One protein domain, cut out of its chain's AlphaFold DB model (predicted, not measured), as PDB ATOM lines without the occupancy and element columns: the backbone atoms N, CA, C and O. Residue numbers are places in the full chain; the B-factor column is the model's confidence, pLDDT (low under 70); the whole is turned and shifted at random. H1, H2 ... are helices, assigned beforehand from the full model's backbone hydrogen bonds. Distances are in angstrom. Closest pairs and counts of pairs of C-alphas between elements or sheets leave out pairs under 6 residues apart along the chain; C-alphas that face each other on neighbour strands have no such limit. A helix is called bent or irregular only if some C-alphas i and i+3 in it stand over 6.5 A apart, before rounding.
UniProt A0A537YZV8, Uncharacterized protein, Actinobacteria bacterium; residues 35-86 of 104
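What this domain is: This is residues 35 to 86 of the 104 residues of an uncharacterized protein of Actinobacteria bacterium (UniProt A0A537YZV8). Three helices make a flat U: H1 and H3 are its two arms, nearly side by side and running opposite ways, and H2 crosses one end between them. The arms meet only near the H2 end, and past the far end of H3 residues 81 to 86 fold back toward the first printed residue. The printed part has 52 residues with three named helices, in the order H1, H2, H3, and no named strand; the class is all helix, with 39 of the 52 residues in named helices. The whole is only just loose, close to compact, with a radius of gyration of the C-alphas of 12.0 A, and the C-alphas span 35 by 19 by 10 A.

How they stand to each other: H1, residues 37 to 48, and H3, residues 65 to 80, touch, with residues 44 to 48 of the one and 66 to 70 of the other alone. Their closest C-alphas are those of Val 44 and Val 66, 6.5 A apart. Their lines stand at a shallow tilt of 20 degrees, and they run opposite ways. H2, residues 51 to 61, is close to H1 but not clearly touching it: the closest C-alphas, those of Glu 48 and Val 54, are 6.7 A apart. The lines of H1 and H2 are about perpendicular, at 80 degrees. H2 and H3 touch, H3 with residues 65 to 66 alone; the closest C-alphas are those of Val 54 and Ile 65, 6.6 A apart. Their lines are about perpendicular, at 88 degrees. In H2 and H3 every O i to N i+4 pair is within hydrogen-bond range; in H1 it is 6 of 8.

Where its parts are: H1 begins at C-alpha 37, at (7.925, -17.722, -28.604), and is 17.8 A from first to last C-alpha. It is irregular: C-alphas 38 and 41 are 7.9 A apart, and its line is a rough one. H2 ends at C-alpha 61, at (0.820, -21.373, -1.258), and is 15.0 A long from first to last C-alpha. H3, the longest helix with 16 residues, runs 23.0 A from C-alpha 65 to C-alpha 80, at (7.894, -5.696, -27.700).

The domain as a whole: The two C-alphas farthest apart are those of His 60 and Gly 81, at 35.6 A. The C-alphas of the first and last printed residues, Asp 35 and Glu 86, are 6.7 A apart. The links from H1 to H2, of 2 residues, and from H2 to H3, of 3 residues, are both tight. The printed part has no cut. The mean pLDDT of the printed part is 96.5, and no printed residue is under 70.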
ATOM      1  N   ASP A  35      12.916 -12.648 -27.843       98.62
ATOM      2  CA  ASP A  35      11.767 -13.443 -28.277       98.62
ATOM      3  C   ASP A  35      12.020 -14.915 -27.937       98.62
ATOM      4  O   ASP A  35      13.017 -15.506 -28.353       98.62
ATOM      5  N   VAL A  36      11.123 -15.489 -27.140       98.50
ATOM      6  CA  VAL A  36      11.177 -16.892 -26.714       98.50
ATOM      7  C   VAL A  36       9.945 -17.669 -27.173       98.50
ATOM      8  O   VAL A  36       9.692 -18.764 -26.673       98.50
ATOM      9  N   SER A  37       9.178 -17.129 -28.124       98.62
ATOM     10  CA  SER A  37       7.925 -17.722 -28.604       98.62
ATOM     11  C   SER A  37       8.133 -19.133 -29.158       98.62
ATOM     12  O   SER A  37       7.353 -20.031 -28.861       98.62
ATOM     13  N   GLU A  38       9.236 -19.372 -29.872       98.50
ATOM     14  CA  GLU A  38       9.556 -20.694 -30.433       98.50
ATOM     15  C   GLU A  38       9.973 -21.732 -29.376       98.50
ATOM     16  O   GLU A  38       9.906 -22.935 -29.628       98.50
ATOM     17  N   VAL A  39      10.402 -21.295 -28.185       98.38
ATOM     18  CA  VAL A  39      10.971 -22.168 -27.139       98.38
ATOM     19  C   VAL A  39      10.165 -22.174 -25.837       98.38
ATOM     20  O   VAL A  39      10.581 -22.801 -24.857       98.38
ATOM     21  N   ILE A  40       8.995 -21.527 -25.810       98.50
ATOM     22  CA  ILE A  40       8.173 -21.387 -24.600       98.50
ATOM     23  C   ILE A  40       7.790 -22.742 -23.992       98.50
ATOM     24  O   ILE A  40       7.878 -22.917 -22.779       98.50
ATOM     25  N   GLU A  41       7.469 -23.741 -24.814       98.44
ATOM     26  CA  GLU A  41       7.114 -25.080 -24.322       98.44
ATOM     27  C   GLU A  41       8.316 -25.828 -23.735       98.44
ATOM     28  O   GLU A  41       8.177 -26.574 -22.766       98.44
ATOM     29  N   THR A  42       9.527 -25.573 -24.242       98.62
ATOM     30  CA  THR A  42      10.748 -26.112 -23.623       98.62
ATOM     31  C   THR A  42      10.976 -25.481 -22.252       98.62
ATOM     32  O   THR A  42      11.251 -26.193 -21.289       98.62
ATOM     33  N   LYS A  43      10.794 -24.161 -22.129       97.88
ATOM     34  CA  LYS A  43      10.885 -23.453 -20.843       97.88
ATOM     35  C   LYS A  43       9.888 -24.000 -19.817       97.88
ATOM     36  O   LYS A  43      10.237 -24.162 -18.650       97.88
ATOM     37  N   VAL A  44       8.669 -24.313 -20.253       98.25
ATOM     38  CA  VAL A  44       7.623 -24.905 -19.407       98.25
ATOM     39  C   VAL A  44       8.045 -26.278 -18.907       98.25
ATOM     40  O   VAL A  44       8.099 -26.475 -17.696       98.25
ATOM     41  N   ALA A  45       8.446 -27.176 -19.808       98.31
ATOM     42  CA  ALA A  45       8.903 -28.512 -19.433       98.31
ATOM     43  C   ALA A  45      10.106 -28.465 -18.469       98.31
ATOM     44  O   ALA A  45      10.194 -29.253 -17.527       98.31
ATOM     45  N   MET A  46      11.026 -27.514 -18.668       98.00
ATOM     46  CA  MET A  46      12.162 -27.305 -17.764       98.00
ATOM     47  C   MET A  46      11.726 -26.857 -16.364       98.00
ATOM     48  O   MET A  46      12.312 -27.310 -15.383       98.00
ATOM     49  N   LEU A  47      10.711 -25.994 -16.255       96.88
ATOM     50  CA  LEU A  47      10.182 -25.558 -14.963       96.88
ATOM     51  C   LEU A  47       9.393 -26.676 -14.266       96.88
ATOM     52  O   LEU A  47       9.549 -26.883 -13.066       96.88
ATOM     53  N   GLU A  48       8.603 -27.441 -15.017       97.38
ATOM     54  CA  GLU A  48       7.850 -28.596 -14.508       97.38
ATOM     55  C   GLU A  48       8.761 -29.714 -13.983       97.38
ATOM     56  O   GLU A  48       8.402 -30.421 -13.040       97.38
ATOM     57  N   ALA A  49       9.980 -29.836 -14.520       98.12
ATOM     58  CA  ALA A  49      10.980 -30.771 -14.010       98.12
ATOM     59  C   ALA A  49      11.391 -30.483 -12.549       98.12
ATOM     60  O   ALA A  49      11.940 -31.359 -11.879       98.12
ATOM     61  N   HIS A  50      11.109 -29.291 -12.011       96.19
ATOM     62  CA  HIS A  50      11.263 -28.955 -10.589       96.19
ATOM     63  C   HIS A  50      10.044 -29.426  -9.779       96.19
ATOM     64  O   HIS A  50       9.398 -28.656  -9.068       96.19
ATOM     65  N   ALA A  51       9.716 -30.715  -9.910       95.81
ATOM     66  CA  ALA A  51       8.456 -31.289  -9.446       95.81
ATOM     67  C   ALA A  51       8.193 -31.071  -7.946       95.81
ATOM     68  O   ALA A  51       7.046 -30.843  -7.554       95.81
ATOM     69  N   SER A  52       9.232 -31.105  -7.101       95.31
ATOM     70  CA  SER A  52       9.064 -30.868  -5.662       95.31
ATOM     71  C   SER A  52       8.698 -29.416  -5.359       95.31
ATOM     72  O   SER A  52       7.843 -29.180  -4.513       95.31
ATOM     73  N   GLN A  53       9.273 -28.449  -6.074       93.81
ATOM     74  CA  GLN A  53       8.986 -27.022  -5.929       93.81
ATOM     75  C   GLN A  53       7.616 -26.665  -6.503       93.81
ATOM     76  O   GLN A  53       6.857 -25.958  -5.848       93.81
ATOM     77  N   VAL A  54       7.285 -27.182  -7.691       93.56
ATOM     78  CA  VAL A  54       5.976 -26.980  -8.334       93.56
ATOM     79  C   VAL A  54       4.859 -27.495  -7.428       93.56
ATOM     80  O   VAL A  54       3.907 -26.773  -7.148       93.56
ATOM     81  N   THR A  55       4.998 -28.725  -6.926       93.75
ATOM     82  CA  THR A  55       3.991 -29.334  -6.045       93.75
ATOM     83  C   THR A  55       3.889 -28.576  -4.727       93.75
ATOM     84  O   THR A  55       2.789 -28.252  -4.295       93.75
ATOM     85  N   TRP A  56       5.024 -28.239  -4.107       94.06
ATOM     86  CA  TRP A  56       5.034 -27.535  -2.827       94.06
ATOM     87  C   TRP A  56       4.381 -26.151  -2.920       94.06
ATOM     88  O   TRP A  56       3.518 -25.840  -2.104       94.06
ATOM     89  N   LEU A  57       4.726 -25.350  -3.934       92.69
ATOM     90  CA  LEU A  57       4.155 -24.009  -4.119       92.69
ATOM     91  C   LEU A  57       2.658 -24.057  -4.422       92.69
ATOM     92  O   LEU A  57       1.896 -23.241  -3.906       92.69
ATOM     93  N   ARG A  58       2.214 -25.043  -5.202       93.31
ATOM     94  CA  ARG A  58       0.790 -25.217  -5.479       93.31
ATOM     95  C   ARG A  58       0.020 -25.621  -4.227       93.31
ATOM     96  O   ARG A  58      -1.013 -25.030  -3.934       93.31
ATOM     97  N   ASP A  59       0.506 -26.622  -3.504       93.38
ATOM     98  CA  ASP A  59      -0.250 -27.241  -2.416       93.38
ATOM     99  C   ASP A  59      -0.204 -26.402  -1.123       93.38
ATOM    100  O   ASP A  59      -1.181 -26.379  -0.376       93.38
ATOM    101  N   HIS A  60       0.905 -25.700  -0.856       92.81
ATOM    102  CA  HIS A  60       1.073 -24.869   0.343       92.81
ATOM    103  C   HIS A  60       0.633 -23.415   0.124       92.81
ATOM    104  O   HIS A  60      -0.076 -22.861   0.963       92.81
ATOM    105  N   ASP A  61       1.031 -22.805  -0.998       88.62
ATOM    106  CA  ASP A  61       0.820 -21.373  -1.258       88.62
ATOM    107  C   ASP A  61      -0.307 -21.102  -2.270       88.62
ATOM    108  O   ASP A  61      -0.646 -19.944  -2.521       88.62
ATOM    109  N   GLY A  62      -0.904 -22.142  -2.873       92.19
ATOM    110  CA  GLY A  62      -1.903 -21.984  -3.938       92.19
ATOM    111  C   GLY A  62      -1.316 -21.402  -5.227       92.19
ATOM    112  O   GLY A  62      -2.048 -20.845  -6.047       92.19
ATOM    113  N   VAL A  63       0.005 -21.480  -5.394       92.75
ATOM    114  CA  VAL A  63       0.750 -20.819  -6.464       92.75
ATOM    115  C   VAL A  63       1.064 -21.796  -7.592       92.75
ATOM    116  O   VAL A  63       1.828 -22.743  -7.422       92.75
ATOM    117  N   ASP A  64       0.542 -21.506  -8.783       94.44
ATOM    118  CA  ASP A  64       0.989 -22.138 -10.024       94.44
ATOM    119  C   ASP A  64       2.155 -21.340 -10.630       94.44
ATOM    120  O   ASP A  64       1.966 -20.338 -11.324       94.44
ATOM    121  N   ILE A  65       3.388 -21.772 -10.350       94.38
ATOM    122  CA  ILE A  65       4.579 -21.094 -10.879       94.38
ATOM    123  C   ILE A  65       4.719 -21.189 -12.399       94.38
ATOM    124  O   ILE A  65       5.392 -20.348 -12.999       94.38
ATOM    125  N   VAL A  66       4.114 -22.198 -13.027       95.75
ATOM    126  CA  VAL A  66       4.177 -22.381 -14.478       95.75
ATOM    127  C   VAL A  66       3.291 -21.342 -15.149       95.75
ATOM    128  O   VAL A  66       3.750 -20.651 -16.064       95.75
ATOM    129  N   ASP A  67       2.071 -21.164 -14.646       95.69
ATOM    130  CA  ASP A  67       1.167 -20.106 -15.101       95.69
ATOM    131  C   ASP A  67       1.754 -18.710 -14.852       95.69
ATOM    132  O   ASP A  67       1.784 -17.866 -15.750       95.69
ATOM    133  N   GLN A  68       2.329 -18.487 -13.669       94.88
ATOM    134  CA  GLN A  68       3.013 -17.238 -13.333       94.88
ATOM    135  C   GLN A  68       4.152 -16.909 -14.309       94.88
ATOM    136  O   GLN A  68       4.253 -15.783 -14.808       94.88
ATOM    137  N   MET A  69       4.995 -17.895 -14.617       96.25
ATOM    138  CA  MET A  69       6.083 -17.743 -15.579       96.25
ATOM    139  C   MET A  69       5.554 -17.456 -16.990       96.25
ATOM    140  O   MET A  69       6.056 -16.538 -17.653       96.25
ATOM    141  N   ARG A  70       4.530 -18.191 -17.452       97.00
ATOM    142  CA  ARG A  70       3.898 -17.965 -18.765       97.00
ATOM    143  C   ARG A  70       3.284 -16.569 -18.848       97.00
ATOM    144  O   ARG A  70       3.498 -15.878 -19.843       97.00
ATOM    145  N   THR A  71       2.588 -16.135 -17.800       96.62
ATOM    146  CA  THR A  71       1.972 -14.807 -17.698       96.62
ATOM    147  C   THR A  71       3.015 -13.704 -17.824       96.62
ATOM    148  O   THR A  71       2.861 -12.814 -18.661       96.62
ATOM    149  N   MET A  72       4.110 -13.786 -17.061       96.94
ATOM    150  CA  MET A  72       5.199 -12.807 -17.135       96.94
ATOM    151  C   MET A  72       5.794 -12.761 -18.550       96.94
ATOM    152  O   MET A  72       5.880 -11.703 -19.174       96.94
ATOM    153  N   THR A  73       6.129 -13.929 -19.100       97.62
ATOM    154  CA  THR A  73       6.757 -14.033 -20.424       97.62
ATOM    155  C   THR A  73       5.836 -13.475 -21.526       97.62
ATOM    156  O   THR A  73       6.289 -12.767 -22.426       97.62
ATOM    157  N   ARG A  74       4.517 -13.706 -21.433       98.19
ATOM    158  CA  ARG A  74       3.518 -13.135 -22.354       98.19
ATOM    159  C   ARG A  74       3.397 -11.622 -22.205       98.19
ATOM    160  O   ARG A  74       3.342 -10.905 -23.202       98.19
ATOM    161  N   PHE A  75       3.381 -11.121 -20.971       97.56
ATOM    162  CA  PHE A  75       3.326  -9.687 -20.697       97.56
ATOM    163  C   PHE A  75       4.523  -8.947 -21.309       97.56
ATOM    164  O   PHE A  75       4.343  -7.919 -21.959       97.56
ATOM    165  N   ARG A  76       5.739  -9.490 -21.193       98.00
ATOM    166  CA  ARG A  76       6.920  -8.924 -21.871       98.00
ATOM    167  C   ARG A  76       6.835  -9.034 -23.389       98.00
ATOM    168  O   ARG A  76       7.241  -8.096 -24.071       98.00
ATOM    169  N   GLY A  77       6.269 -10.120 -23.916       98.25
ATOM    170  CA  GLY A  77       5.989 -10.252 -25.349       98.25
ATOM    171  C   GLY A  77       5.142  -9.087 -25.866       98.25
ATOM    172  O   GLY A  77       5.529  -8.397 -26.811       98.25
ATOM    173  N   GLN A  78       4.059  -8.758 -25.155       98.12
ATOM    174  CA  GLN A  78       3.195  -7.618 -25.486       98.12
ATOM    175  C   GLN A  78       3.937  -6.273 -25.493       98.12
ATOM    176  O   GLN A  78       3.602  -5.400 -26.291       98.12
ATOM    177  N   GLN A  79       4.955  -6.096 -24.645       97.75
ATOM    178  CA  GLN A  79       5.751  -4.863 -24.597       97.75
ATOM    179  C   GLN A  79       6.649  -4.666 -25.827       97.75
ATOM    180  O   GLN A  79       7.034  -3.531 -26.112       97.75
ATOM    181  N   CYS A  80       6.983  -5.736 -26.552       97.38
ATOM    182  CA  CYS A  80       7.894  -5.696 -27.700       97.38
ATOM    183  C   CYS A  80       7.307  -6.267 -29.004       97.38
ATOM    184  O   CYS A  80       8.003  -6.297 -30.016       97.38
ATOM    185  N   GLY A  81       6.023  -6.642 -29.015       98.19
ATOM    186  CA  GLY A  81       5.291  -7.033 -30.224       98.19
ATOM    187  C   GLY A  81       5.435  -8.501 -30.635       98.19
ATOM    188  O   GLY A  81       5.184  -8.814 -31.796       98.19
ATOM    189  N   VAL A  82       5.812  -9.390 -29.712       98.69
ATOM    190  CA  VAL A  82       5.897 -10.850 -29.932       98.69
ATOM    191  C   VAL A  82       4.988 -11.597 -28.954       98.69
ATOM    192  O   VAL A  82       4.434 -10.996 -28.032       98.69
ATOM    193  N   GLU A  83       4.789 -12.905 -29.140       98.50
ATOM    194  CA  GLU A  83       3.873 -13.660 -28.277       98.50
ATOM    195  C   GLU A  83       4.440 -13.861 -26.865       98.50
ATOM    196  O   GLU A  83       3.739 -13.642 -25.873       98.50
ATOM    197  N   TYR A  84       5.722 -14.220 -26.776       98.75
ATOM    198  CA  TYR A  84       6.433 -14.454 -25.524       98.75
ATOM    199  C   TYR A  84       7.835 -13.844 -25.590       98.75
ATOM    200  O   TYR A  84       8.590 -14.114 -26.519       98.75
ATOM    201  N   ALA A  85       8.212 -13.059 -24.580       98.50
ATOM    202  CA  ALA A  85       9.563 -12.521 -24.459       98.50
ATOM    203  C   ALA A  85      10.106 -12.604 -23.030       98.50
ATOM    204  O   ALA A  85       9.359 -12.618 -22.053       98.50
ATOM    205  N   GLU A  86      11.426 -12.602 -22.901       98.06
ATOM    206  CA  GLU A  86      12.122 -12.419 -21.627       98.06
ATOM    207  C   GLU A  86      12.838 -11.070 -21.598       98.06
ATOM    208  O   GLU A  86      13.466 -10.665 -22.579       98.06
TER     209      GLU A  86